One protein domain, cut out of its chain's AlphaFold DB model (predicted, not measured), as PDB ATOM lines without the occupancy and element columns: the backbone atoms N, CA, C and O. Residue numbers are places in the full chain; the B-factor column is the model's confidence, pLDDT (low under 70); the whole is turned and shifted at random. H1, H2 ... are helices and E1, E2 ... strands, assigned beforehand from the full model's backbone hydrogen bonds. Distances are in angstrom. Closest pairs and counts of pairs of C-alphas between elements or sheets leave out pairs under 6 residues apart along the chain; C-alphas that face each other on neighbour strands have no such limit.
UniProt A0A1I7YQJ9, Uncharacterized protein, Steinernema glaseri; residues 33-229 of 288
ATOM      1  N   GLU A  33     -42.045   9.811 -39.734       87.38
ATOM      2  CA  GLU A  33     -41.258  11.006 -39.408       87.38
ATOM      3  C   GLU A  33     -40.570  10.882 -38.041       87.38
ATOM      4  O   GLU A  33     -39.388  11.196 -37.914       87.38
ATOM      5  N   ALA A  34     -41.258  10.328 -37.035       86.69
ATOM      6  CA  ALA A  34     -40.652  10.038 -35.735       86.69
ATOM      7  C   ALA A  34     -39.574   8.947 -35.842       86.69
ATOM      8  O   ALA A  34     -38.554   9.014 -35.154       86.69
ATOM      9  N   TYR A  35     -39.773   7.977 -36.740       87.06
ATOM     10  CA  TYR A  35     -38.795   6.938 -37.057       87.06
ATOM     11  C   TYR A  35     -37.512   7.532 -37.638       87.06
ATOM     12  O   TYR A  35     -36.438   7.287 -37.096       87.06
ATOM     13  N   LYS A  36     -37.613   8.385 -38.665       86.31
ATOM     14  CA  LYS A  36     -36.446   9.068 -39.254       86.31
ATOM     15  C   LYS A  36     -35.732   9.991 -38.266       86.31
ATOM     16  O   LYS A  36     -34.526  10.170 -38.376       86.31
ATOM     17  N   ALA A  37     -36.470  10.595 -37.335       85.94
ATOM     18  CA  ALA A  37     -35.901  11.486 -36.326       85.94
ATOM     19  C   ALA A  37     -35.187  10.734 -35.190       85.94
ATOM     20  O   ALA A  37     -34.210  11.241 -34.647       85.94
ATOM     21  N   SER A  38     -35.677   9.545 -34.821       86.00
ATOM     22  CA  SER A  38     -35.166   8.786 -33.668       86.00
ATOM     23  C   SER A  38     -34.120   7.743 -34.062       86.00
ATOM     24  O   SER A  38     -33.152   7.533 -33.336       86.00
ATOM     25  N   CYS A  39     -34.301   7.073 -35.201       86.56
ATOM     26  CA  CYS A  39     -33.373   6.062 -35.690       86.56
ATOM     27  C   CYS A  39     -32.260   6.713 -36.506       86.56
ATOM     28  O   CYS A  39     -32.512   7.443 -37.464       86.56
ATOM     29  N   THR A  40     -31.015   6.365 -36.199       84.25
ATOM     30  CA  THR A  40     -29.892   6.687 -37.079       84.25
ATOM     31  C   THR A  40     -29.956   5.767 -38.290       84.25
ATOM     32  O   THR A  40     -29.728   4.562 -38.175       84.25
ATOM     33  N   LEU A  41     -30.321   6.337 -39.438       78.19
ATOM     34  CA  LEU A  41     -30.461   5.606 -40.693       78.19
ATOM     35  C   LEU A  41     -29.154   5.648 -41.476       78.19
ATOM     36  O   LEU A  41     -28.610   6.714 -41.767       78.19
ATOM     37  N   PHE A  42     -28.674   4.474 -41.865       80.75
ATOM     38  CA  PHE A  42     -27.536   4.343 -42.763       80.75
ATOM     39  C   PHE A  42     -28.062   4.296 -44.203       80.75
ATOM     40  O   PHE A  42     -28.883   3.427 -44.502       80.75
ATOM     41  N   PRO A  43     -27.584   5.156 -45.122       78.19
ATOM     42  CA  PRO A  43     -28.096   5.211 -46.496       78.19
ATOM     43  C   PRO A  43     -28.071   3.856 -47.215       78.19
ATOM     44  O   PRO A  43     -28.975   3.535 -47.979       78.19
ATOM     45  N   ASN A  44     -27.053   3.041 -46.924       82.56
ATOM     46  CA  ASN A  44     -26.854   1.733 -47.547       82.56
ATOM     47  C   ASN A  44     -27.491   0.573 -46.759       82.56
ATOM     48  O   ASN A  44     -27.515  -0.549 -47.256       82.56
ATOM     49  N   LEU A  45     -28.004   0.822 -45.547       86.69
ATOM     50  CA  LEU A  45     -28.616  -0.186 -44.669       86.69
ATOM     51  C   LEU A  45     -29.938   0.342 -44.077       86.69
ATOM     52  O   LEU A  45     -30.069   0.449 -42.857       86.69
ATOM     53  N   PRO A  46     -30.943   0.672 -44.909       84.75
ATOM     54  CA  PRO A  46     -32.201   1.269 -44.443       84.75
ATOM     55  C   PRO A  46     -33.081   0.298 -43.636       84.75
ATOM     56  O   PRO A  46     -34.094   0.703 -43.078       84.75
ATOM     57  N   PHE A  47     -32.700  -0.979 -43.558       88.62
ATOM     58  CA  PHE A  47     -33.340  -1.973 -42.702       88.62
ATOM     59  C   PHE A  47     -32.834  -1.941 -41.249       88.62
ATOM     60  O   PHE A  47     -33.388  -2.646 -40.406       88.62
ATOM     61  N   ILE A  48     -31.799  -1.148 -40.944       92.25
ATOM     62  CA  ILE A  48     -31.252  -0.999 -39.592       92.25
ATOM     63  C   ILE A  48     -31.746   0.313 -38.984       92.25
ATOM     64  O   ILE A  48     -31.505   1.390 -39.524       92.25
ATOM     65  N   CYS A  49     -32.393   0.222 -37.827       92.44
ATOM     66  CA  CYS A  49     -32.633   1.352 -36.941       92.44
ATOM     67  C   CYS A  49     -31.667   1.278 -35.764       92.44
ATOM     68  O   CYS A  49     -31.777   0.383 -34.925       92.44
ATOM     69  N   ASP A  50     -30.756   2.242 -35.675       90.94
ATOM     70  CA  ASP A  50     -29.925   2.424 -34.492       90.94
ATOM     71  C   ASP A  50     -30.431   3.597 -33.655       90.94
ATOM     72  O   ASP A  50     -30.216   4.763 -33.996       90.94
ATOM     73  N   LEU A  51     -31.126   3.280 -32.562       89.44
ATOM     74  CA  LEU A  51     -31.772   4.288 -31.725       89.44
ATOM     75  C   LEU A  51     -30.766   5.095 -30.886       89.44
ATOM     76  O   LEU A  51     -31.051   6.220 -30.489       89.44
ATOM     77  N   HIS A  52     -29.598   4.524 -30.590       86.00
ATOM     78  CA  HIS A  52     -28.638   5.100 -29.643       86.00
ATOM     79  C   HIS A  52     -27.251   5.337 -30.260       86.00
ATOM     80  O   HIS A  52     -26.295   5.534 -29.510       86.00
ATOM     81  N   GLN A  53     -27.127   5.303 -31.591       86.62
ATOM     82  CA  GLN A  53     -25.866   5.515 -32.322       86.62
ATOM     83  C   GLN A  53     -24.733   4.592 -31.844       86.62
ATOM     84  O   GLN A  53     -23.599   5.017 -31.629       86.62
ATOM     85  N   GLN A  54     -25.055   3.320 -31.621       84.50
ATOM     86  CA  GLN A  54     -24.110   2.302 -31.165       84.50
ATOM     87  C   GLN A  54     -23.253   1.736 -32.306       84.50
ATOM     88  O   GLN A  54     -22.160   1.217 -32.067       84.50
ATOM     89  N   LEU A  55     -23.726   1.823 -33.548       85.00
ATOM     90  CA  LEU A  55     -23.026   1.343 -34.729       85.00
ATOM     91  C   LEU A  55     -22.171   2.461 -35.339       85.00
ATOM     92  O   LEU A  55     -22.670   3.509 -35.749       85.00
ATOM     93  N   SER A  56     -20.865   2.222 -35.458       81.56
ATOM     94  CA  SER A  56     -19.975   3.148 -36.158       81.56
ATOM     95  C   SER A  56     -20.173   3.069 -37.675       81.56
ATOM     96  O   SER A  56     -20.342   1.989 -38.244       81.56
ATOM     97  N   GLN A  57     -20.061   4.208 -38.370       75.94
ATOM     98  CA  GLN A  57     -20.124   4.234 -39.840       75.94
ATOM     99  C   GLN A  57     -19.037   3.360 -40.488       75.94
ATOM    100  O   GLN A  57     -19.303   2.702 -41.492       75.94
ATOM    101  N   SER A  58     -17.847   3.287 -39.880       70.81
ATOM    102  CA  SER A  58     -16.727   2.458 -40.344       70.81
ATOM    103  C   SER A  58     -17.034   0.956 -40.344       70.81
ATOM    104  O   SER A  58     -16.475   0.230 -41.158       70.81
ATOM    105  N   GLY A  59     -17.928   0.491 -39.464       76.62
ATOM    106  CA  GLY A  59     -18.333  -0.914 -39.379       76.62
ATOM    107  C   GLY A  59     -19.453  -1.308 -40.345       76.62
ATOM    108  O   GLY A  59     -19.689  -2.494 -40.563       76.62
ATOM    109  N   SER A  60     -20.143  -0.336 -40.947       83.12
ATOM    110  CA  SER A  60     -21.314  -0.591 -41.794       83.12
ATOM    111  C   SER A  60     -21.002  -1.335 -43.099       83.12
ATOM    112  O   SER A  60     -21.883  -2.006 -43.632       83.12
ATOM    113  N   SER A  61     -19.760  -1.283 -43.595       88.25
ATOM    114  CA  SER A  61     -19.344  -1.993 -44.814       88.25
ATOM    115  C   SER A  61     -19.444  -3.509 -44.661       88.25
ATOM    116  O   SER A  61     -19.958  -4.177 -45.549       88.25
ATOM    117  N   VAL A  62     -19.047  -4.042 -43.503       91.00
ATOM    118  CA  VAL A  62     -19.120  -5.482 -43.202       91.00
ATOM    119  C   VAL A  62     -20.568  -5.973 -43.250       91.00
ATOM    120  O   VAL A  62     -20.867  -7.018 -43.829       91.00
ATOM    121  N   VAL A  63     -21.480  -5.187 -42.677       92.94
ATOM    122  CA  VAL A  63     -22.914  -5.497 -42.676       92.94
ATOM    123  C   VAL A  63     -23.500  -5.390 -44.083       92.94
ATOM    124  O   VAL A  63     -24.308  -6.229 -44.482       92.94
ATOM    125  N   LEU A  64     -23.075  -4.386 -44.854       93.25
ATOM    126  CA  LEU A  64     -23.489  -4.210 -46.243       93.25
ATOM    127  C   LEU A  64     -23.047  -5.384 -47.115       93.25
ATOM    128  O   LEU A  64     -23.867  -5.922 -47.854       93.25
ATOM    129  N   ASP A  65     -21.800  -5.825 -46.989       93.81
ATOM    130  CA  ASP A  65     -21.281  -6.965 -47.742       93.81
ATOM    131  C   ASP A  65     -22.059  -8.247 -47.415       93.81
ATOM    132  O   ASP A  65     -22.419  -9.000 -48.323       93.81
ATOM    133  N   ALA A  66     -22.380  -8.480 -46.137       94.00
ATOM    134  CA  ALA A  66     -23.219  -9.603 -45.718       94.00
ATOM    135  C   ALA A  66     -24.640  -9.527 -46.293       94.00
ATOM    136  O   ALA A  66     -25.152 -10.518 -46.818       94.00
ATOM    137  N   PHE A  67     -25.260  -8.347 -46.259       94.38
ATOM    138  CA  PHE A  67     -26.578  -8.122 -46.849       94.38
ATOM    139  C   PHE A  67     -26.575  -8.366 -48.363       94.38
ATOM    140  O   PHE A  67     -27.456  -9.055 -48.881       94.38
ATOM    141  N   LEU A  68     -25.574  -7.850 -49.082       94.62
ATOM    142  CA  LEU A  68     -25.488  -7.972 -50.539       94.62
ATOM    143  C   LEU A  68     -25.373  -9.430 -51.009       94.62
ATOM    144  O   LEU A  68     -25.919  -9.756 -52.065       94.62
ATOM    145  N   ARG A  69     -24.754 -10.324 -50.221       95.38
ATOM    146  CA  ARG A  69     -24.674 -11.773 -50.523       95.38
ATOM    147  C   ARG A  69     -26.031 -12.487 -50.557       95.38
ATOM    148  O   ARG A  69     -26.149 -13.543 -51.188       95.38
ATOM    149  N   HIS A  70     -27.035 -11.938 -49.877       94.19
ATOM    150  CA  HIS A  70     -28.375 -12.528 -49.737       94.19
ATOM    151  C   HIS A  70     -29.486 -11.518 -50.058       94.19
ATOM    152  O   HIS A  70     -30.617 -11.646 -49.586       94.19
ATOM    153  N   ARG A  71     -29.168 -10.487 -50.853       92.81
ATOM    154  CA  ARG A  71     -30.077  -9.377 -51.174       92.81
ATOM    155  C   ARG A  71     -31.393  -9.852 -51.788       92.81
ATOM    156  O   ARG A  71     -32.431  -9.266 -51.512       92.81
ATOM    157  N   ASP A  72     -31.343 -10.895 -52.607       90.94
ATOM    158  CA  ASP A  72     -32.496 -11.520 -53.262       90.94
ATOM    159  C   ASP A  72     -33.530 -12.081 -52.273       90.94
ATOM    160  O   ASP A  72     -34.713 -12.147 -52.593       90.94
ATOM    161  N   LEU A  73     -33.094 -12.446 -51.066       90.56
ATOM    162  CA  LEU A  73     -33.955 -12.965 -50.003       90.56
ATOM    163  C   LEU A  73     -34.470 -11.850 -49.090       90.56
ATOM    164  O   LEU A  73     -35.602 -11.907 -48.609       90.56
ATOM    165  N   PHE A  74     -33.635 -10.837 -48.851       91.94
ATOM    166  CA  PHE A  74     -33.932  -9.749 -47.919       91.94
ATOM    167  C   PHE A  74     -34.620  -8.534 -48.545       91.94
ATOM    168  O   PHE A  74     -35.071  -7.644 -47.820       91.94
ATOM    169  N   PHE A  75     -34.692  -8.471 -49.875       90.44
ATOM    170  CA  PHE A  75     -35.313  -7.378 -50.609       90.44
ATOM    171  C   PHE A  75     -36.214  -7.919 -51.721       90.44
ATOM    172  O   PHE A  75     -35.745  -8.314 -52.790       90.44
ATOM    173  N   VAL A  76     -37.522  -7.912 -51.465       85.50
ATOM    174  CA  VAL A  76     -38.550  -8.479 -52.346       85.50
ATOM    175  C   VAL A  76     -39.604  -7.410 -52.624       85.50
ATOM    176  O   VAL A  76     -40.055  -6.722 -51.710       85.50
ATOM    177  N   ASN A  77     -40.007  -7.248 -53.888       85.06
ATOM    178  CA  ASN A  77     -41.056  -6.303 -54.304       85.06
ATOM    179  C   ASN A  77     -40.850  -4.863 -53.788       85.06
ATOM    180  O   ASN A  77     -41.786  -4.231 -53.309       85.06
ATOM    181  N   ASN A  78     -39.620  -4.342 -53.870       84.75
ATOM    182  CA  ASN A  78     -39.230  -3.019 -53.355       84.75
ATOM    183  C   ASN A  78     -39.409  -2.824 -51.837       84.75
ATOM    184  O   ASN A  78     -39.428  -1.691 -51.357       84.75
ATOM    185  N   SER A  79     -39.505  -3.912 -51.079       86.69
ATOM    186  CA  SER A  79     -39.624  -3.891 -49.625       86.69
ATOM    187  C   SER A  79     -38.538  -4.746 -48.982       86.69
ATOM    188  O   SER A  79     -38.110  -5.760 -49.539       86.69
ATOM    189  N   TYR A  80     -38.071  -4.318 -47.812       90.06
ATOM    190  CA  TYR A  80     -37.148  -5.104 -47.004       90.06
ATOM    191  C   TYR A  80     -37.936  -6.117 -46.179       90.06
ATOM    192  O   TYR A  80     -38.919  -5.758 -45.535       90.06
ATOM    193  N   THR A  81     -37.487  -7.368 -46.185       90.75
ATOM    194  CA  THR A  81     -38.074  -8.465 -45.393       90.75
ATOM    195  C   THR A  81     -37.296  -8.718 -44.099       90.75
ATOM    196  O   THR A  81     -37.740  -9.473 -43.240       90.75
ATOM    197  N   LEU A  82     -36.143  -8.064 -43.938       93.94
ATOM    198  CA  LEU A  82     -35.348  -8.032 -42.714       93.94
ATOM    199  C   LEU A  82     -35.438  -6.646 -42.079       93.94
ATOM    200  O   LEU A  82     -35.419  -5.641 -42.785       93.94
ATOM    201  N   GLY A  83     -35.484  -6.596 -40.754       94.25
ATOM    202  CA  GLY A  83     -35.349  -5.375 -39.971       94.25
ATOM    203  C   GLY A  83     -34.452  -5.636 -38.770       94.25
ATOM    204  O   GLY A  83     -34.562  -6.682 -38.134       94.25
ATOM    205  N   VAL A  84     -33.554  -4.708 -38.460       95.25
ATOM    206  CA  VAL A  84     -32.653  -4.799 -37.305       95.25
ATOM    207  C   VAL A  84     -32.825  -3.544 -36.466       95.25
ATOM    208  O   VAL A  84     -32.647  -2.432 -36.954       95.25
ATOM    209  N   VAL A  85     -33.161  -3.715 -35.196       94.75
ATOM    210  CA  VAL A  85     -33.370  -2.630 -34.242       94.75
ATOM    211  C   VAL A  85     -32.307  -2.734 -33.161       94.75
ATOM    212  O   VAL A  85     -32.254  -3.722 -32.429       94.75
ATOM    213  N   LEU A  86     -31.461  -1.711 -33.065       93.38
ATOM    214  CA  LEU A  86     -30.419  -1.596 -32.053       93.38
ATOM    215  C   LEU A  86     -30.883  -0.624 -30.973       93.38
ATOM    216  O   LEU A  86     -31.167   0.549 -31.238       93.38
ATOM    217  N   VAL A  87     -30.938  -1.111 -29.741       92.56
ATOM    218  CA  VAL A  87     -31.266  -0.312 -28.562       92.56
ATOM    219  C   VAL A  87     -30.213  -0.525 -27.489       92.56
ATOM    220  O   VAL A  87     -29.728  -1.636 -27.272       92.56
ATOM    221  N   LYS A  88     -29.854   0.549 -26.785       90.44
ATOM    222  CA  LYS A  88     -28.916   0.445 -25.671       90.44
ATOM    223  C   LYS A  88     -29.551  -0.318 -24.515       90.44
ATOM    224  O   LYS A  88     -29.017  -1.326 -24.087       90.44
ATOM    225  N   SER A  89     -30.709   0.130 -24.046       90.12
ATOM    226  CA  SER A  89     -31.457  -0.541 -22.980       90.12
ATOM    227  C   SER A  89     -32.957  -0.426 -23.211       90.12
ATOM    228  O   SER A  89     -33.420   0.480 -23.904       90.12
ATOM    229  N   LEU A  90     -33.707  -1.360 -22.632       91.12
ATOM    230  CA  LEU A  90     -35.169  -1.339 -22.612       91.12
ATOM    231  C   LEU A  90     -35.679  -1.176 -21.179       91.12
ATOM    232  O   LEU A  90     -34.980  -1.481 -20.211       91.12
ATOM    233  N   GLN A  91     -36.925  -0.732 -21.046       90.25
ATOM    234  CA  GLN A  91     -37.597  -0.620 -19.758       90.25
ATOM    235  C   GLN A  91     -38.822  -1.531 -19.738       90.25
ATOM    236  O   GLN A  91     -39.760  -1.343 -20.514       90.25
ATOM    237  N   SER A  92     -38.807  -2.528 -18.852       90.31
ATOM    238  CA  SER A  92     -39.991  -3.343 -18.589       90.31
ATOM    239  C   SER A  92     -40.999  -2.570 -17.732       90.31
ATOM    240  O   SER A  92     -40.593  -1.727 -16.923       90.31
ATOM    241  N   PRO A  93     -42.309  -2.834 -17.880       91.69
ATOM    242  CA  PRO A  93     -43.294  -2.302 -16.951       91.69
ATOM    243  C   PRO A  93     -43.002  -2.811 -15.523       91.69
ATOM    244  O   PRO A  93     -42.646  -3.976 -15.353       91.69
ATOM    245  N   PRO A  94     -43.153  -1.968 -14.491       89.19
ATOM    246  CA  PRO A  94     -42.938  -2.336 -13.094       89.19
ATOM    247  C   PRO A  94     -44.083  -3.170 -12.502       89.19
ATOM    248  O   PRO A  94     -43.874  -3.865 -11.512       89.19
ATOM    249  N   SER A  95     -45.293  -3.093 -13.066       93.19
ATOM    250  CA  SER A  95     -46.460  -3.824 -12.570       93.19
ATOM    251  C   SER A  95     -47.461  -4.144 -13.677       93.19
ATOM    252  O   SER A  95     -47.500  -3.490 -14.721       93.19
ATOM    253  N   VAL A  96     -48.304  -5.141 -13.412       93.62
ATOM    254  CA  VAL A  96     -49.416  -5.549 -14.282       93.62
ATOM    255  C   VAL A  96     -50.445  -4.421 -14.433       93.62
ATOM    256  O   VAL A  96     -50.919  -4.169 -15.540       93.62
ATOM    257  N   ASP A  97     -50.716  -3.670 -13.361       92.81
ATOM    258  CA  ASP A  97     -51.639  -2.526 -13.385       92.81
ATOM    259  C   ASP A  97     -51.195  -1.442 -14.369       92.81
ATOM    260  O   ASP A  97     -52.028  -0.810 -15.016       92.81
ATOM    261  N   GLN A  98     -49.882  -1.239 -14.530       91.19
ATOM    262  CA  GLN A  98     -49.382  -0.293 -15.524       91.19
ATOM    263  C   GLN A  98     -49.676  -0.763 -16.955       91.19
ATOM    264  O   GLN A  98     -49.984   0.070 -17.807       91.19
ATOM    265  N   VAL A  99     -49.612  -2.072 -17.217       91.12
ATOM    266  CA  VAL A  99     -49.878  -2.642 -18.546       91.12
ATOM    267  C   VAL A  99     -51.354  -2.492 -18.920       91.12
ATOM    268  O   VAL A  99     -51.656  -2.098 -20.041       91.12
ATOM    269  N   PHE A 100     -52.276  -2.740 -17.987       91.25
ATOM    270  CA  PHE A 100     -53.712  -2.566 -18.240       91.25
ATOM    271  C   PHE A 100     -54.169  -1.101 -18.191       91.25
ATOM    272  O   PHE A 100     -55.109  -0.725 -18.887       91.25
ATOM    273  N   GLY A 101     -53.539  -0.278 -17.353       87.50
ATOM    274  CA  GLY A 101     -54.010   1.072 -17.041       87.50
ATOM    275  C   GLY A 101     -53.478   2.179 -17.948       87.50
ATOM    276  O   GLY A 101     -54.003   3.293 -17.896       87.50
ATOM    277  N   ARG A 102     -52.439   1.926 -18.759       90.50
ATOM    278  CA  ARG A 102     -51.823   2.963 -19.600       90.50
ATOM    279  C   ARG A 102     -52.050   2.744 -21.098       90.50
ATOM    280  O   ARG A 102     -51.851   1.637 -21.596       90.50
ATOM    281  N   PRO A 103     -52.343   3.820 -21.857       88.69
ATOM    282  CA  PRO A 103     -52.581   3.729 -23.300       88.69
ATOM    283  C   PRO A 103     -51.334   3.290 -24.084       88.69
ATOM    284  O   PRO A 103     -51.438   2.738 -25.173       88.69
ATOM    285  N   GLU A 104     -50.141   3.476 -23.513       89.56
ATOM    286  CA  GLU A 104     -48.855   3.081 -24.102       89.56
ATOM    287  C   GLU A 104     -48.658   1.560 -24.244       89.56
ATOM    288  O   GLU A 104     -47.686   1.133 -24.868       89.56
ATOM    289  N   TYR A 105     -49.564   0.752 -23.683       91.06
ATOM    290  CA  TYR A 105     -49.590  -0.709 -23.805       91.06
ATOM    291  C   TYR A 105     -50.879  -1.232 -24.451       91.06
ATOM    292  O   TYR A 105     -51.030  -2.437 -24.618       91.06
ATOM    293  N   GLN A 106     -51.799  -0.351 -24.853       89.19
ATOM    294  CA  GLN A 106     -53.121  -0.755 -25.336       89.19
ATOM    295  C   GLN A 106     -53.047  -1.664 -26.572       89.19
ATOM    296  O   GLN A 106     -53.785  -2.640 -26.658       89.19
ATOM    297  N   CYS A 107     -52.083  -1.416 -27.467       87.94
ATOM    298  CA  CYS A 107     -51.913  -2.222 -28.677       87.94
ATOM    299  C   CYS A 107     -51.612  -3.705 -28.396       87.94
ATOM    300  O   CYS A 107     -51.843  -4.534 -29.267       87.94
ATOM    301  N   LEU A 108     -51.124  -4.046 -27.194       90.25
ATOM    302  CA  LEU A 108     -50.868  -5.430 -26.789       90.25
ATOM    303  C   LEU A 108     -52.152  -6.273 -26.750       90.25
ATOM    304  O   LEU A 108     -52.088  -7.494 -26.856       90.25
ATOM    305  N   PHE A 109     -53.306  -5.633 -26.563       89.62
ATOM    306  CA  PHE A 109     -54.602  -6.304 -26.446       89.62
ATOM    307  C   PHE A 109     -55.404  -6.292 -27.753       89.62
ATOM    308  O   PHE A 109     -56.342  -7.075 -27.890       89.62
ATOM    309  N   ASP A 110     -55.012  -5.446 -28.710       81.81
ATOM    310  CA  ASP A 110     -55.652  -5.305 -30.025       81.81
ATOM    311  C   ASP A 110     -55.036  -6.240 -31.089       81.81
ATOM    312  O   ASP A 110     -55.442  -6.234 -32.255       81.81
ATOM    313  N   ASP A 111     -54.036  -7.037 -30.702       75.50
ATOM    314  CA  ASP A 111     -53.326  -7.956 -31.584       75.50
ATOM    315  C   ASP A 111     -54.050  -9.312 -31.701       75.50
ATOM    316  O   ASP A 111     -54.244 -10.048 -30.730       75.50
ATOM    317  N   ASN A 112     -54.438  -9.653 -32.933       71.69
ATOM    318  CA  ASN A 112     -55.096 -10.918 -33.262       71.69
ATOM    319  C   ASN A 112     -54.116 -12.099 -33.338       71.69
ATOM    320  O   ASN A 112     -54.534 -13.242 -33.141       71.69
ATOM    321  N   CYS A 113     -52.842 -11.844 -33.642       76.94
ATOM    322  CA  CYS A 113     -51.811 -12.869 -33.791       76.94
ATOM    323  C   CYS A 113     -51.200 -13.227 -32.427       76.94
ATOM    324  O   CYS A 113     -50.956 -14.403 -32.139       76.94
ATOM    325  N   LEU A 114     -51.017 -12.232 -31.553       78.56
ATOM    326  CA  LEU A 114     -50.476 -12.407 -30.207       78.56
ATOM    327  C   LEU A 114     -51.489 -12.023 -29.124       78.56
ATOM    328  O   LEU A 114     -51.406 -10.971 -28.498       78.56
ATOM    329  N   ARG A 115     -52.426 -12.925 -28.823       82.31
ATOM    330  CA  ARG A 115     -53.395 -12.665 -27.754       82.31
ATOM    331  C   ARG A 115     -52.704 -12.601 -26.384       82.31
ATOM    332  O   ARG A 115     -52.020 -13.548 -25.981       82.31
ATOM    333  N   MET A 116     -52.917 -11.490 -25.681       89.56
ATOM    334  CA  MET A 116     -52.430 -11.247 -24.323       89.56
ATOM    335  C   MET A 116     -53.503 -11.615 -23.294       89.56
ATOM    336  O   MET A 116     -54.488 -10.903 -23.106       89.56
ATOM    337  N   ASP A 117     -53.315 -12.754 -22.641       90.19
ATOM    338  CA  ASP A 117     -54.085 -13.227 -21.494       90.19
ATOM    339  C   ASP A 117     -53.430 -12.813 -20.165       90.19
ATOM    340  O   ASP A 117     -52.279 -12.376 -20.128       90.19
ATOM    341  N   ALA A 118     -54.164 -12.936 -19.055       90.88
ATOM    342  CA  ALA A 118     -53.704 -12.470 -17.743       90.88
ATOM    343  C   ALA A 118     -52.373 -13.116 -17.309       90.88
ATOM    344  O   ALA A 118     -51.486 -12.414 -16.829       90.88
ATOM    345  N   GLU A 119     -52.199 -14.421 -17.554       92.81
ATOM    346  CA  GLU A 119     -50.957 -15.143 -17.244       92.81
ATOM    347  C   GLU A 119     -49.788 -14.629 -18.096       92.81
ATOM    348  O   GLU A 119     -48.668 -14.438 -17.616       92.81
ATOM    349  N   ARG A 120     -50.026 -14.357 -19.380       92.19
ATOM    350  CA  ARG A 120     -48.994 -13.816 -20.267       92.19
ATOM    351  C   ARG A 120     -48.626 -12.377 -19.936       92.19
ATOM    352  O   ARG A 120     -47.455 -12.030 -20.070       92.19
ATOM    353  N   VAL A 121     -49.575 -11.563 -19.470       93.75
ATOM    354  CA  VAL A 121     -49.297 -10.213 -18.951       93.75
ATOM    355  C   VAL A 121     -48.451 -10.288 -17.679       93.75
ATOM    356  O   VAL A 121     -47.476  -9.547 -17.551       93.75
ATOM    357  N   GLU A 122     -48.756 -11.209 -16.768       93.69
ATOM    358  CA  GLU A 122     -47.933 -11.432 -15.577       93.69
ATOM    359  C   GLU A 122     -46.501 -11.840 -15.960       93.69
ATOM    360  O   GLU A 122     -45.524 -11.217 -15.533       93.69
ATOM    361  N   ASN A 123     -46.369 -12.805 -16.872       93.38
ATOM    362  CA  ASN A 123     -45.077 -13.224 -17.406       93.38
ATOM    363  C   ASN A 123     -44.352 -12.099 -18.163       93.38
ATOM    364  O   ASN A 123     -43.125 -12.039 -18.130       93.38
ATOM    365  N   PHE A 124     -45.073 -11.210 -18.847       93.69
ATOM    366  CA  PHE A 124     -44.504 -10.053 -19.541       93.69
ATOM    367  C   PHE A 124     -43.843  -9.064 -18.571       93.69
ATOM    368  O   PHE A 124     -42.814  -8.480 -18.907       93.69
ATOM    369  N   VAL A 125     -44.394  -8.910 -17.365       92.75
ATOM    370  CA  VAL A 125     -43.821  -8.064 -16.306       92.75
ATOM    371  C   VAL A 125     -42.648  -8.766 -15.609       92.75
ATOM    372  O   VAL A 125     -41.618  -8.142 -15.354       92.75
ATOM    373  N   GLN A 126     -42.781 -10.061 -15.308       90.88
ATOM    374  CA  GLN A 126     -41.833 -10.791 -14.452       90.88
ATOM    375  C   GLN A 126     -40.632 -11.397 -15.198       90.88
ATOM    376  O   GLN A 126     -39.557 -11.556 -14.620       90.88
ATOM    377  N   SER A 127     -40.791 -11.769 -16.471       91.44
ATOM    378  CA  SER A 127     -39.776 -12.497 -17.239       91.44
ATOM    379  C   SER A 127     -39.189 -11.634 -18.345       91.44
ATOM    380  O   SER A 127     -39.861 -11.317 -19.324       91.44
ATOM    381  N   VAL A 128     -37.884 -11.365 -18.259       89.31
ATOM    382  CA  VAL A 128     -37.100 -10.683 -19.306       89.31
ATOM    383  C   VAL A 128     -37.286 -11.340 -20.669       89.31
ATOM    384  O   VAL A 128     -37.472 -10.664 -21.676       89.31
ATOM    385  N   ARG A 129     -37.280 -12.677 -20.699       90.06
ATOM    386  CA  ARG A 129     -37.429 -13.447 -21.936       90.06
ATOM    387  C   ARG A 129     -38.814 -13.263 -22.549       90.06
ATOM    388  O   ARG A 129     -38.931 -13.210 -23.769       90.06
ATOM    389  N   THR A 130     -39.859 -13.226 -21.727       92.19
ATOM    390  CA  THR A 130     -41.226 -13.008 -22.214       92.19
ATOM    391  C   THR A 130     -41.406 -11.555 -22.633       92.19
ATOM    392  O   THR A 130     -41.951 -11.307 -23.706       92.19
ATOM    393  N   PHE A 131     -40.868 -10.616 -21.852       93.62
ATOM    394  CA  PHE A 131     -40.844  -9.196 -22.173       93.62
ATOM    395  C   PHE A 131     -40.248  -8.935 -23.556       93.62
ATOM    396  O   PHE A 131     -40.936  -8.395 -24.419       93.62
ATOM    397  N   THR A 132     -39.007  -9.364 -23.809       93.00
ATOM    398  CA  THR A 132     -38.339  -9.088 -25.091       93.00
ATOM    399  C   THR A 132     -39.027  -9.778 -26.263       93.00
ATOM    400  O   THR A 132     -39.110  -9.188 -27.338       93.00
ATOM    401  N   LYS A 133     -39.576 -10.984 -26.060       92.62
ATOM    402  CA  LYS A 133     -40.363 -11.703 -27.074       92.62
ATOM    403  C   LYS A 133     -41.642 -10.966 -27.466       92.62
ATOM    404  O   LYS A 133     -41.908 -10.824 -28.654       92.62
ATOM    405  N   VAL A 134     -42.428 -10.509 -26.492       93.00
ATOM    406  CA  VAL A 134     -43.650  -9.728 -26.758       93.00
ATOM    407  C   VAL A 134     -43.276  -8.388 -27.388       93.00
ATOM    408  O   VAL A 134     -43.872  -7.995 -28.386       93.00
ATOM    409  N   TYR A 135     -42.237  -7.728 -26.870       93.94
ATOM    410  CA  TYR A 135     -41.749  -6.453 -27.393       93.94
ATOM    411  C   TYR A 135     -41.386  -6.559 -28.880       93.94
ATOM    412  O   TYR A 135     -41.875  -5.773 -29.686       93.94
ATOM    413  N   VAL A 136     -40.573  -7.551 -29.268       93.81
ATOM    414  CA  VAL A 136     -40.171  -7.726 -30.672       93.81
ATOM    415  C   VAL A 136     -41.333  -8.168 -31.571       93.81
ATOM    416  O   VAL A 136     -41.358  -7.779 -32.731       93.81
ATOM    417  N   SER A 137     -42.304  -8.930 -31.050       91.88
ATOM    418  CA  SER A 137     -43.508  -9.334 -31.796       91.88
ATOM    419  C   SER A 137     -44.349  -8.117 -32.175       91.88
ATOM    420  O   SER A 137     -44.680  -7.914 -33.335       91.88
ATOM    421  N   VAL A 138     -44.602  -7.233 -31.211       91.56
ATOM    422  CA  VAL A 138     -45.366  -6.000 -31.448       91.56
ATOM    423  C   VAL A 138     -44.610  -5.069 -32.392       91.56
ATOM    424  O   VAL A 138     -45.200  -4.459 -33.284       91.56
ATOM    425  N   LEU A 139     -43.285  -4.961 -32.230       92.06
ATOM    426  CA  LEU A 139     -42.463  -4.208 -33.173       92.06
ATOM    427  C   LEU A 139     -42.546  -4.775 -34.587       92.06
ATOM    428  O   LEU A 139     -42.596  -3.998 -35.534       92.06
ATOM    429  N   TYR A 140     -42.539  -6.099 -34.732       91.75
ATOM    430  CA  TYR A 140     -42.591  -6.777 -36.022       91.75
ATOM    431  C   TYR A 140     -43.858  -6.413 -36.791       91.75
ATOM    432  O   TYR A 140     -43.769  -6.016 -37.958       91.75
ATOM    433  N   ASP A 141     -45.010  -6.436 -36.124       88.50
ATOM    434  CA  ASP A 141     -46.271  -6.044 -36.751       88.50
ATOM    435  C   ASP A 141     -46.238  -4.586 -37.189       88.50
ATOM    436  O   ASP A 141     -46.611  -4.244 -38.309       88.50
ATOM    437  N   ARG A 142     -45.681  -3.717 -36.345       88.44
ATOM    438  CA  ARG A 142     -45.501  -2.303 -36.678       88.44
ATOM    439  C   ARG A 142     -44.473  -2.083 -37.791       88.44
ATOM    440  O   ARG A 142     -44.477  -1.016 -38.402       88.44
ATOM    441  N   TRP A 143     -43.572  -3.025 -38.049       88.94
ATOM    442  CA  TRP A 143     -42.517  -2.882 -39.054       88.94
ATOM    443  C   TRP A 143     -42.934  -3.380 -40.434       88.94
ATOM    444  O   TRP A 143     -42.587  -2.755 -41.434       88.94
ATOM    445  N   PHE A 144     -43.671  -4.490 -40.483       87.31
ATOM    446  CA  PHE A 144     -43.963  -5.203 -41.729       87.31
ATOM    447  C   PHE A 144     -45.454  -5.370 -42.018       87.31
ATOM    448  O   PHE A 144     -45.837  -5.482 -43.184       87.31
ATOM    449  N   VAL A 145     -46.302  -5.406 -40.991       77.81
ATOM    450  CA  VAL A 145     -47.712  -5.772 -41.136       77.81
ATOM    451  C   VAL A 145     -48.571  -4.510 -41.190       77.81
ATOM    452  O   VAL A 145     -48.864  -3.850 -40.192       77.81
ATOM    453  N   SER A 146     -49.012  -4.163 -42.399       65.69
ATOM    454  CA  SER A 146     -50.060  -3.154 -42.577       65.69
ATOM    455  C   SER A 146     -51.392  -3.670 -42.017       65.69
ATOM    456  O   SER A 146     -51.666  -4.870 -42.090       65.69
ATOM    457  N   ASP A 147     -52.249  -2.775 -41.512       61.09
ATOM    458  CA  ASP A 147     -53.562  -3.107 -40.931       61.09
ATOM    459  C   ASP A 147     -54.430  -4.007 -41.839       61.09
ATOM    460  O   ASP A 147     -55.222  -4.810 -41.351       61.09
ATOM    461  N   VAL A 148     -54.240  -3.935 -43.163       58.94
ATOM    462  CA  VAL A 148     -54.968  -4.739 -44.163       58.94
ATOM    463  C   VAL A 148     -54.486  -6.201 -44.223       58.94
ATOM    464  O   VAL A 148     -55.273  -7.096 -44.527       58.94
ATOM    465  N   ALA A 149     -53.211  -6.466 -43.921       59.53
ATOM    466  CA  ALA A 149     -52.586  -7.796 -43.969       59.53
ATOM    467  C   ALA A 149     -52.544  -8.507 -42.600       59.53
ATOM    468  O   ALA A 149     -52.217  -9.693 -42.525       59.53
ATOM    469  N   ARG A 150     -52.955  -7.811 -41.529       60.03
ATOM    470  CA  ARG A 150     -53.014  -8.319 -40.151       60.03
ATOM    471  C   ARG A 150     -53.746  -9.665 -39.961       60.03
ATOM    472  O   ARG A 150     -53.299 -10.422 -39.107       60.03
ATOM    473  N   PRO A 151     -54.794 -10.056 -40.723       61.78
ATOM    474  CA  PRO A 151     -55.444 -11.351 -40.493       61.78
ATOM    475  C   PRO A 151     -54.629 -12.576 -40.941       61.78
ATOM    476  O   PRO A 151     -55.005 -13.689 -40.588       61.78
ATOM    477  N   GLN A 152     -53.558 -12.416 -41.729       67.12
ATOM    478  CA  GLN A 152     -52.819 -13.572 -42.251       67.12
ATOM    479  C   GLN A 152     -51.746 -14.096 -41.290       67.12
ATOM    480  O   GLN A 152     -51.390 -15.260 -41.436       67.12
ATOM    481  N   CYS A 153     -51.282 -13.299 -40.309       68.69
ATOM    482  CA  CYS A 153     -50.270 -13.585 -39.260       68.69
ATOM    483  C   CYS A 153     -48.952 -14.266 -39.697       68.69
ATOM    484  O   CYS A 153     -48.015 -14.355 -38.914       68.69
ATOM    485  N   GLN A 154     -48.858 -14.733 -40.937       73.06
ATOM    486  CA  GLN A 154     -47.792 -15.544 -41.481       73.06
ATOM    487  C   GLN A 154     -47.105 -14.736 -42.564       73.06
ATOM    488  O   GLN A 154     -47.637 -14.528 -43.655       73.06
ATOM    489  N   SER A 155     -45.906 -14.262 -42.252       77.69
ATOM    490  CA  SER A 155     -45.002 -13.752 -43.268       77.69
ATOM    491  C   SER A 155     -43.568 -14.145 -42.918       77.69
ATOM    492  O   SER A 155     -43.191 -14.110 -41.743       77.69
ATOM    493  N   PRO A 156     -42.742 -14.509 -43.914       81.44
ATOM    494  CA  PRO A 156     -41.367 -14.952 -43.685       81.44
ATOM    495  C   PRO A 156     -40.419 -13.788 -43.355       81.44
ATOM    496  O   PRO A 156     -39.206 -13.982 -43.302       81.44
ATOM    497  N   ASN A 157     -40.952 -12.578 -43.148       90.31
ATOM    498  CA  ASN A 157     -40.174 -11.433 -42.698       90.31
ATOM    499  C   ASN A 157     -39.565 -11.729 -41.325       90.31
ATOM    500  O   ASN A 157     -40.145 -12.478 -40.531       90.31
ATOM    501  N   ILE A 158     -38.420 -11.123 -41.032       93.56
ATOM    502  CA  ILE A 158     -37.691 -11.306 -39.779       93.56
ATOM    503  C   ILE A 158     -37.346  -9.942 -39.189       93.56
ATOM    504  O   ILE A 158     -36.768  -9.086 -39.859       93.56
ATOM    505  N   LEU A 159     -37.660  -9.762 -37.908       95.44
ATOM    506  CA  LEU A 159     -37.188  -8.641 -37.108       95.44
ATOM    507  C   LEU A 159     -36.164  -9.134 -36.084       95.44
ATOM    508  O   LEU A 159     -36.419 -10.082 -35.338       95.44
ATOM    509  N   ALA A 160     -35.024  -8.459 -36.027       96.81
ATOM    510  CA  ALA A 160     -34.001  -8.650 -35.016       96.81
ATOM    511  C   ALA A 160     -33.987  -7.463 -34.055       96.81
ATOM    512  O   ALA A 160     -33.769  -6.328 -34.470       96.81
ATOM    513  N   LEU A 161     -34.178  -7.725 -32.766       96.69
ATOM    514  CA  LEU A 161     -34.015  -6.749 -31.693       96.69
ATOM    515  C   LEU A 161     -32.721  -7.053 -30.939       96.69
ATOM    516  O   LEU A 161     -32.589  -8.121 -30.341       96.69
ATOM    517  N   ILE A 162     -31.777  -6.118 -30.957       95.69
ATOM    518  CA  ILE A 162     -30.499  -6.225 -30.249       95.69
ATOM    519  C   ILE A 162     -30.493  -5.199 -29.120       95.69
ATOM    520  O   ILE A 162     -30.557  -3.993 -29.358       95.69
ATOM    521  N   VAL A 163     -30.409  -5.700 -27.889       94.25
ATOM    522  CA  VAL A 163     -30.329  -4.910 -26.657       94.25
ATOM    523  C   VAL A 163     -28.930  -5.082 -26.078       94.25
ATOM    524  O   VAL A 163     -28.534  -6.213 -25.809       94.25
ATOM    525  N   LEU A 164     -28.175  -3.998 -25.892       91.62
ATOM    526  CA  LEU A 164     -26.762  -4.081 -25.482       91.62
ATOM    527  C   LEU A 164     -26.570  -4.124 -23.960       91.62
ATOM    528  O   LEU A 164     -25.917  -5.026 -23.454       91.62
ATOM    529  N   ASP A 165     -27.199  -3.212 -23.225       89.44
ATOM    530  CA  ASP A 165     -27.089  -3.094 -21.760       89.44
ATOM    531  C   ASP A 165     -28.242  -3.809 -21.026       89.44
ATOM    532  O   ASP A 165     -28.410  -3.680 -19.812       89.44
ATOM    533  N   GLY A 166     -29.086  -4.540 -21.757       87.75
ATOM    534  CA  GLY A 166     -30.235  -5.261 -21.214       87.75
ATOM    535  C   GLY A 166     -31.386  -4.362 -20.744       87.75
ATOM    536  O   GLY A 166     -31.671  -3.304 -21.314       87.75
ATOM    537  N   LEU A 167     -32.104  -4.825 -19.718       87.44
ATOM    538  CA  LEU A 167     -33.234  -4.106 -19.126       87.44
ATOM    539  C   LEU A 167     -32.779  -3.226 -17.967       87.44
ATOM    540  O   LEU A 167     -32.033  -3.675 -17.102       87.44
ATOM    541  N   LEU A 168     -33.305  -2.003 -17.889       85.81
ATOM    542  CA  LEU A 168     -32.989  -1.069 -16.801       85.81
ATOM    543  C   LEU A 168     -33.336  -1.614 -15.412       85.81
ATOM    544  O   LEU A 168     -32.614  -1.356 -14.452       85.81
ATOM    545  N   ASN A 169     -34.435  -2.360 -15.325       81.81
ATOM    546  CA  ASN A 169     -34.942  -2.916 -14.074       81.81
ATOM    547  C   ASN A 169     -34.283  -4.261 -13.713       81.81
ATOM    548  O   ASN A 169     -34.528  -4.778 -12.625       81.81
ATOM    549  N   ASP A 170     -33.470  -4.845 -14.601       81.81
ATOM    550  CA  ASP A 170     -32.764  -6.101 -14.338       81.81
ATOM    551  C   ASP A 170     -31.358  -5.802 -13.788       81.81
ATOM    552  O   ASP A 170     -30.552  -5.165 -14.476       81.81
ATOM    553  N   PRO A 171     -31.005  -6.277 -12.578       79.75
ATOM    554  CA  PRO A 171     -29.675  -6.058 -12.012       79.75
ATOM    555  C   PRO A 171     -28.541  -6.668 -12.848       79.75
ATOM    556  O   PRO A 171     -27.395  -6.244 -12.701       79.75
ATOM    557  N   ARG A 172     -28.820  -7.656 -13.710       82.94
ATOM    558  CA  ARG A 172     -27.791  -8.365 -14.488       82.94
ATOM    559  C   ARG A 172     -27.328  -7.603 -15.728       82.94
ATOM    560  O   ARG A 172     -26.224  -7.876 -16.188       82.94
ATOM    561  N   LYS A 173     -28.153  -6.689 -16.262       85.31
ATOM    562  CA  LYS A 173     -27.852  -5.846 -17.440       85.31
ATOM    563  C   LYS A 173     -27.177  -6.602 -18.594       85.31
ATOM    564  O   LYS A 173     -26.153  -6.184 -19.124       85.31
ATOM    565  N   LEU A 174     -27.729  -7.765 -18.940       88.25
ATOM    566  CA  LEU A 174     -27.153  -8.630 -19.967       88.25
ATOM    567  C   LEU A 174     -27.613  -8.205 -21.359       88.25
ATOM    568  O   LEU A 174     -28.807  -8.000 -21.587       88.25
ATOM    569  N   SER A 175     -26.670  -8.166 -22.297       91.69
ATOM    570  CA  SER A 175     -26.982  -8.026 -23.712       91.69
ATOM    571  C   SER A 175     -27.828  -9.200 -24.192       91.69
ATOM    572  O   SER A 175     -27.562 -10.351 -23.836       91.69
ATOM    573  N   SER A 176     -28.801  -8.933 -25.052       93.00
ATOM    574  CA  SER A 176     -29.642  -9.968 -25.638       93.00
ATOM    575  C   SER A 176     -29.963  -9.649 -27.085       93.00
ATOM    576  O   SER A 176     -30.351  -8.524 -27.405       93.00
ATOM    577  N   VAL A 177     -29.881 -10.660 -27.940       95.62
ATOM    578  CA  VAL A 177     -30.501 -10.636 -29.262       95.62
ATOM    579  C   VAL A 177     -31.833 -11.365 -29.143       95.62
ATOM    580  O   VAL A 177     -31.911 -12.396 -28.478       95.62
ATOM    581  N   THR A 178     -32.895 -10.836 -29.744       95.94
ATOM    582  CA  THR A 178     -34.190 -11.513 -29.874       95.94
ATOM    583  C   THR A 178     -34.636 -11.448 -31.326       95.94
ATOM    584  O   THR A 178     -34.758 -10.362 -31.885       95.94
ATOM    585  N   LEU A 179     -34.853 -12.612 -31.938       95.94
ATOM    586  CA  LEU A 179     -35.315 -12.729 -33.320       95.94
ATOM    587  C   LEU A 179     -36.793 -13.116 -33.340       95.94
ATOM    588  O   LEU A 179     -37.223 -13.973 -32.564       95.94
ATOM    589  N   HIS A 180     -37.560 -12.508 -34.238       93.75
ATOM    590  CA  HIS A 180     -38.969 -12.824 -34.436       93.75
ATOM    591  C   HIS A 180     -39.327 -12.866 -35.918       93.75
ATOM    592  O   HIS A 180     -38.810 -12.088 -36.716       93.75
ATOM    593  N   SER A 181     -40.220 -13.785 -36.268       91.12
ATOM    594  CA  SER A 181     -40.804 -13.937 -37.596       91.12
ATOM    595  C   SER A 181     -42.246 -14.406 -37.438       91.12
ATOM    596  O   SER A 181     -42.537 -15.141 -36.498       91.12
ATOM    597  N   GLY A 182     -43.118 -14.020 -38.371       84.50
ATOM    598  CA  GLY A 182     -44.497 -14.507 -38.430       84.50
ATOM    599  C   GLY A 182     -44.611 -15.952 -38.934       84.50
ATOM    600  O   GLY A 182     -45.687 -16.536 -38.889       84.50
ATOM    601  N   GLU A 183     -43.526 -16.554 -39.433       85.56
ATOM    602  CA  GLU A 183     -43.512 -17.956 -39.858       85.56
ATOM    603  C   GLU A 183     -42.971 -18.868 -38.742       85.56
ATOM    604  O   GLU A 183     -41.759 -18.969 -38.523       85.56
ATOM    605  N   ASP A 184     -43.868 -19.611 -38.087       83.50
ATOM    606  CA  ASP A 184     -43.543 -20.495 -36.956       83.50
ATOM    607  C   ASP A 184     -42.452 -21.523 -37.274       83.50
ATOM    608  O   ASP A 184     -41.658 -21.895 -36.404       83.50
ATOM    609  N   ARG A 185     -42.368 -21.975 -38.530       84.69
ATOM    610  CA  ARG A 185     -41.373 -22.971 -38.951       84.69
ATOM    611  C   ARG A 185     -39.945 -22.448 -38.778       84.69
ATOM    612  O   ARG A 185     -39.050 -23.228 -38.455       84.69
ATOM    613  N   LEU A 186     -39.721 -21.141 -38.932       86.94
ATOM    614  CA  LEU A 186     -38.399 -20.527 -38.780       86.94
ATOM    615  C   LEU A 186     -37.923 -20.497 -37.318       86.94
ATOM    616  O   LEU A 186     -36.717 -20.423 -37.080       86.94
ATOM    617  N   THR A 187     -38.825 -20.631 -36.340       87.44
ATOM    618  CA  THR A 187     -38.541 -20.446 -34.905       87.44
ATOM    619  C   THR A 187     -37.330 -21.233 -34.405       87.44
ATOM    620  O   THR A 187     -36.484 -20.682 -33.701       87.44
ATOM    621  N   ALA A 188     -37.211 -22.513 -34.769       87.12
ATOM    622  CA  ALA A 188     -36.112 -23.360 -34.298       87.12
ATOM    623  C   ALA A 188     -34.747 -22.898 -34.835       87.12
ATOM    624  O   ALA A 188     -33.753 -22.902 -34.113       87.12
ATOM    625  N   MET A 189     -34.705 -22.469 -36.097       89.69
ATOM    626  CA  MET A 189     -33.499 -21.927 -36.719       89.69
ATOM    627  C   MET A 189     -33.133 -20.568 -36.112       89.69
ATOM    628  O   MET A 189     -31.974 -20.358 -35.755       89.69
ATOM    629  N   LEU A 190     -34.118 -19.684 -35.940       93.12
ATOM    630  CA  LEU A 190     -33.915 -18.367 -35.340       93.12
ATOM    631  C   LEU A 190     -33.393 -18.473 -33.904       93.12
ATOM    632  O   LEU A 190     -32.517 -17.703 -33.528       93.12
ATOM    633  N   LEU A 191     -33.859 -19.448 -33.117       93.31
ATOM    634  CA  LEU A 191     -33.382 -19.639 -31.745       93.31
ATOM    635  C   LEU A 191     -31.876 -19.946 -31.684       93.31
ATOM    636  O   LEU A 191     -31.183 -19.413 -30.819       93.31
ATOM    637  N   ASN A 192     -31.370 -20.763 -32.612       93.19
ATOM    638  CA  ASN A 192     -29.945 -21.093 -32.674       93.19
ATOM    639  C   ASN A 192     -29.106 -19.859 -33.027       93.19
ATOM    640  O   ASN A 192     -28.149 -19.554 -32.318       93.19
ATOM    641  N   ILE A 193     -29.510 -19.116 -34.065       95.44
ATOM    642  CA  ILE A 193     -28.828 -17.879 -34.484       95.44
ATOM    643  C   ILE A 193     -28.856 -16.858 -33.341       95.44
ATOM    644  O   ILE A 193     -27.839 -16.268 -32.996       95.44
ATOM    645  N   GLN A 194     -30.009 -16.700 -32.689       95.69
ATOM    646  CA  GLN A 194     -30.176 -15.800 -31.554       95.69
ATOM    647  C   GLN A 194     -29.189 -16.113 -30.420       95.69
ATOM    648  O   GLN A 194     -28.600 -15.193 -29.842       95.69
ATOM    649  N   GLN A 195     -29.014 -17.394 -30.085       94.75
ATOM    650  CA  GLN A 195     -28.091 -17.823 -29.038       94.75
ATOM    651  C   GLN A 195     -26.633 -17.562 -29.433       94.75
ATOM    652  O   GLN A 195     -25.865 -17.062 -28.612       94.75
ATOM    653  N   GLU A 196     -26.262 -17.845 -30.680       95.44
ATOM    654  CA  GLU A 196     -24.915 -17.596 -31.195       95.44
ATOM    655  C   GLU A 196     -24.572 -16.101 -31.200       95.44
ATOM    656  O   GLU A 196     -23.563 -15.698 -30.619       95.44
ATOM    657  N   SER A 197     -25.456 -15.257 -31.740       96.38
ATOM    658  CA  SER A 197     -25.256 -13.805 -31.761       96.38
ATOM    659  C   SER A 197     -25.232 -13.201 -30.356       96.38
ATOM    660  O   SER A 197     -24.413 -12.328 -30.080       96.38
ATOM    661  N   THR A 198     -26.079 -13.679 -29.437       95.19
ATOM    662  CA  THR A 198     -26.048 -13.222 -28.034       95.19
ATOM    663  C   THR A 198     -24.720 -13.586 -27.369       95.19
ATOM    664  O   THR A 198     -24.121 -12.748 -26.696       95.19
ATOM    665  N   ASN A 199     -24.220 -14.804 -27.592       95.81
ATOM    666  CA  ASN A 199     -22.931 -15.236 -27.059       95.81
ATOM    667  C   ASN A 199     -21.766 -14.417 -27.631       95.81
ATOM    668  O   ASN A 199     -20.853 -14.081 -26.882       95.81
ATOM    669  N   ALA A 200     -21.805 -14.060 -28.917       95.44
ATOM    670  CA  ALA A 200     -20.781 -13.221 -29.534       95.44
ATOM    671  C   ALA A 200     -20.709 -11.828 -28.878       95.44
ATOM    672  O   ALA A 200     -19.619 -11.362 -28.540       95.44
ATOM    673  N   ILE A 201     -21.856 -11.193 -28.601       94.19
ATOM    674  CA  ILE A 201     -21.884  -9.898 -27.892       94.19
ATOM    675  C   ILE A 201     -21.317 -10.048 -26.477       94.19
ATOM    676  O   ILE A 201     -20.467  -9.259 -26.069       94.19
ATOM    677  N   LEU A 202     -21.721 -11.092 -25.746       93.25
ATOM    678  CA  LEU A 202     -21.230 -11.351 -24.386       93.25
ATOM    679  C   LEU A 202     -19.722 -11.649 -24.336       93.25
ATOM    680  O   LEU A 202     -19.075 -11.370 -23.329       93.25
ATOM    681  N   GLN A 203     -19.154 -12.192 -25.413       94.06
ATOM    682  CA  GLN A 203     -17.713 -12.413 -25.570       94.06
ATOM    683  C   GLN A 203     -16.940 -11.141 -25.966       94.06
ATOM    684  O   GLN A 203     -15.713 -11.185 -26.058       94.06
ATOM    685  N   GLY A 204     -17.624 -10.015 -26.191       92.06
ATOM    686  CA  GLY A 204     -17.002  -8.735 -26.531       92.06
ATOM    687  C   GLY A 204     -16.668  -8.567 -28.013       92.06
ATOM    688  O   GLY A 204     -15.839  -7.722 -28.353       92.06
ATOM    689  N   TRP A 205     -17.292  -9.347 -28.902       93.50
ATOM    690  CA  TRP A 205     -17.137  -9.142 -30.343       93.50
ATOM    691  C   TRP A 205     -17.710  -7.781 -30.759       93.50
ATOM    692  O   TRP A 205     -18.720  -7.331 -30.210       93.50
ATOM    693  N   PRO A 206     -17.100  -7.103 -31.746       92.81
ATOM    694  CA  PRO A 206     -17.575  -5.799 -32.172       92.81
ATOM    695  C   PRO A 206     -18.947  -5.910 -32.850       92.81
ATOM    696  O   PRO A 206     -19.176  -6.760 -33.710       92.81
ATOM    697  N   LEU A 207     -19.857  -4.997 -32.498       92.75
ATOM    698  CA  LEU A 207     -21.273  -5.067 -32.877       92.75
ATOM    699  C   LEU A 207     -21.506  -5.182 -34.392       92.75
ATOM    700  O   LEU A 207     -22.380  -5.923 -34.826       92.75
ATOM    701  N   HIS A 208     -20.714  -4.488 -35.209       92.31
ATOM    702  CA  HIS A 208     -20.844  -4.556 -36.666       92.31
ATOM    703  C   HIS A 208     -20.514  -5.944 -37.235       92.31
ATOM    704  O   HIS A 208     -21.150  -6.357 -38.201       92.31
ATOM    705  N   GLN A 209     -19.567  -6.679 -36.634       94.12
ATOM    706  CA  GLN A 209     -19.282  -8.065 -37.023       94.12
ATOM    707  C   GLN A 209     -20.432  -8.973 -36.605       94.12
ATOM    708  O   GLN A 209     -20.930  -9.719 -37.434       94.12
ATOM    709  N   VAL A 210     -20.938  -8.823 -35.374       95.50
ATOM    710  CA  VAL A 210     -22.090  -9.606 -34.898       95.50
ATOM    711  C   VAL A 210     -23.310  -9.410 -35.798       95.50
ATOM    712  O   VAL A 210     -23.975 -10.380 -36.148       95.50
ATOM    713  N   ILE A 211     -23.614  -8.170 -36.195       95.19
ATOM    714  CA  ILE A 211     -24.729  -7.888 -37.109       95.19
ATOM    715  C   ILE A 211     -24.446  -8.481 -38.494       95.19
ATOM    716  O   ILE A 211     -25.343  -9.073 -39.086       95.19
ATOM    717  N   GLY A 212     -23.221  -8.344 -39.012       94.75
ATOM    718  CA  GLY A 212     -22.827  -8.935 -40.292       94.75
ATOM    719  C   GLY A 212     -22.997 -10.456 -40.310       94.75
ATOM    720  O   GLY A 212     -23.634 -10.989 -41.219       94.75
ATOM    721  N   ASP A 213     -22.513 -11.140 -39.274       95.75
ATOM    722  CA  ASP A 213     -22.640 -12.589 -39.114       95.75
ATOM    723  C   ASP A 213     -24.102 -13.003 -38.927       95.75
ATOM    724  O   ASP A 213     -24.554 -13.963 -39.547       95.75
ATOM    725  N   LEU A 214     -24.884 -12.246 -38.151       96.75
ATOM    726  CA  LEU A 214     -26.322 -12.471 -37.993       96.75
ATOM    727  C   LEU A 214     -27.056 -12.378 -39.337       96.75
ATOM    728  O   LEU A 214     -27.860 -13.254 -39.655       96.75
ATOM    729  N   VAL A 215     -26.764 -11.360 -40.151       95.94
ATOM    730  CA  VAL A 215     -27.352 -11.199 -41.492       95.94
ATOM    731  C   VAL A 215     -26.950 -12.359 -42.404       95.94
ATOM    732  O   VAL A 215     -27.800 -12.904 -43.113       95.94
ATOM    733  N   ASP A 216     -25.684 -12.773 -42.376       95.81
ATOM    734  CA  ASP A 216     -25.188 -13.868 -43.212       95.81
ATOM    735  C   ASP A 216     -25.793 -15.225 -42.817       95.81
ATOM    736  O   ASP A 216     -26.245 -15.983 -43.680       95.81
ATOM    737  N   GLN A 217     -25.881 -15.505 -41.513       95.56
ATOM    738  CA  GLN A 217     -26.515 -16.711 -40.980       95.56
ATOM    739  C   GLN A 217     -28.004 -16.756 -41.316       95.56
ATOM    740  O   GLN A 217     -28.491 -17.787 -41.789       95.56
ATOM    741  N   LEU A 218     -28.722 -15.642 -41.134       95.25
ATOM    742  CA  LEU A 218     -30.128 -15.537 -41.523       95.25
ATOM    743  C   LEU A 218     -30.300 -15.779 -43.023       95.25
ATOM    744  O   LEU A 218     -31.153 -16.572 -43.411       95.25
ATOM    745  N   GLY A 219     -29.472 -15.157 -43.864       93.56
ATOM    746  CA  GLY A 219     -29.566 -15.286 -45.317       93.56
ATOM    747  C   GLY A 219     -29.309 -16.717 -45.783       93.56
ATOM    748  O   GLY A 219     -30.099 -17.284 -46.539       93.56
ATOM    749  N   SER A 220     -28.259 -17.345 -45.253       92.31
ATOM    750  CA  SER A 220     -27.922 -18.744 -45.524       92.31
ATOM    751  C   SER A 220     -29.061 -19.690 -45.132       92.31
ATOM    752  O   SER A 220     -29.524 -20.504 -45.935       92.31
ATOM    753  N   LYS A 221     -29.602 -19.530 -43.922       90.81
ATOM    754  CA  LYS A 221     -30.665 -20.403 -43.425       90.81
ATOM    755  C   LYS A 221     -32.023 -20.140 -44.077       90.81
ATOM    756  O   LYS A 221     -32.784 -21.085 -44.286       90.81
ATOM    757  N   LEU A 222     -32.326 -18.901 -44.457       90.44
ATOM    758  CA  LEU A 222     -33.496 -18.577 -45.273       90.44
ATOM    759  C   LEU A 222     -33.381 -19.157 -46.679       90.44
ATOM    760  O   LEU A 222     -34.375 -19.633 -47.224       90.44
ATOM    761  N   ARG A 223     -32.188 -19.154 -47.276       90.62
ATOM    762  CA  ARG A 223     -31.957 -19.800 -48.571       90.62
ATOM    763  C   ARG A 223     -32.270 -21.292 -48.495       90.62
ATOM    764  O   ARG A 223     -32.972 -21.820 -49.360       90.62
ATOM    765  N   ASP A 224     -31.799 -21.949 -47.439       87.12
ATOM    766  CA  ASP A 224     -32.102 -23.354 -47.169       87.12
ATOM    767  C   ASP A 224     -33.603 -23.569 -46.932       87.12
ATOM    768  O   ASP A 224     -34.181 -24.510 -47.483       87.12
ATOM    769  N   PHE A 225     -34.256 -22.670 -46.184       86.12
ATOM    770  CA  PHE A 225     -35.707 -22.674 -45.977       86.12
ATOM    771  C   PHE A 225     -36.465 -22.624 -47.306       86.12
ATOM    772  O   PHE A 225     -37.296 -23.490 -47.554       86.12
ATOM    773  N   HIS A 226     -36.157 -21.673 -48.192       83.94
ATOM    774  CA  HIS A 226     -36.864 -21.524 -49.469       83.94
ATOM    775  C   HIS A 226     -36.644 -22.722 -50.401       83.94
ATOM    776  O   HIS A 226     -37.547 -23.103 -51.142       83.94
ATOM    777  N   ARG A 227     -35.464 -23.353 -50.347       84.06
ATOM    778  CA  ARG A 227     -35.157 -24.548 -51.150       84.06
ATOM    779  C   ARG A 227     -35.830 -25.817 -50.632       84.06
ATOM    780  O   ARG A 227     -36.172 -26.686 -51.428       84.06
ATOM    781  N   THR A 228     -35.978 -25.958 -49.317       77.19
ATOM    782  CA  THR A 228     -36.393 -27.224 -48.681       77.19
ATOM    783  C   THR A 228     -37.760 -27.167 -47.996       77.19
ATOM    784  O   THR A 228     -38.280 -28.202 -47.579       77.19
ATOM    785  N   GLY A 229     -38.355 -25.979 -47.858       66.12
ATOM    786  CA  GLY A 229     -39.608 -25.731 -47.139       66.12
ATOM    787  C   GLY A 229     -39.553 -26.054 -45.640       66.12
ATOM    788  O   GLY A 229     -40.603 -26.273 -45.034       66.12
TER     789      GLY A 229
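Overview. This is residues 33 to 229 of the 288 residues of an uncharacterized protein of Steinernema glaseri (UniProt A0A1I7YQJ9). A five-stranded sheet forms the middle layer, with the helical hairpin H8 and H9 over one face and H7 over the other; H2 packs beside H9. Beyond H7, the short helices H4, H5 and H6 gather at one end of the longest axis. The printed part has 197 residues, with nine named helices and five named strands in the order H1 E1 E2 H2 H3 E3 H4 H5 H6 H7 E4 E5 H8 H9. The mixed sheet has the order E1 E2 E3 E4 E5, and the class is mixed, helices and strands. The whole is compact, with a radius of gyration of the C-alphas of 16.6 A, and spans 46 by 37 by 35 A.

Along the chain. H1, residues 33 to 38, begins at C-alpha 33 (-41.258, 11.006, -39.408). E1 (40 to 42), E2 (45 to 50), H2 (57 to 69, 19.8 A), H3 (71 to 74) and E3 (82 to 87, 16.6 A) follow. Next come H4 (96 to 101), H5 (103 to 108), H6 (118 to 126) and H7 (128 to 144, 24.1 A). E4 (158 to 163, 16.3 A), E5 (176 to 181, 16.8 A), H8 (184 to 202, 27.2 A) and H9 (207 to 228, 31.1 A) complete the series, H9 ending at C-alpha 228 (-36.393, -27.224, -48.681).

Arrangement. The hairpin E1 and E2 is antiparallel, with N 40 and O 50 at 2.8 A. E2 and E3 are parallel, with N 49 and O 84 at 2.8 A, and so are E3 and E4, with N 85 and O 160 at 2.8 A. The hairpin E4 and E5 is antiparallel, with N 161 and O 178 at 2.8 A. H8 and H9 are on the same face, at heights over the sheet of 6.1 A and 9.6 A; H7 is on the opposite face at 7.9 A, in three layers with the sheet between helices. H8 and H9 touch at a shallow tilt of 21 degrees, opposite ways, closest at C-alphas 197 and 210, 6.1 A. H2 and H9 touch at C-alphas 63 and 212, 4.2 A. H4 and H6 touch at C-alphas 96 and 122, 6.2 A. Every O i to N i+4 pair is within hydrogen-bond range in H1, H4, H6, H7 and H9; H2 has 6 of 9, H8 12 of 15, and H5 0 of 2 but 2 of 3 O i to N i+3 pairs.

Size, cuts and confidence. The farthest C-alphas, of Arg 69 and Asp 97, are 46.8 A apart. The printed part has no cut. The links H7 to E4 and E4 to E5 are long. Mean pLDDT of the printed part is 88.3; residues 146 to 153 and 229 are under 70.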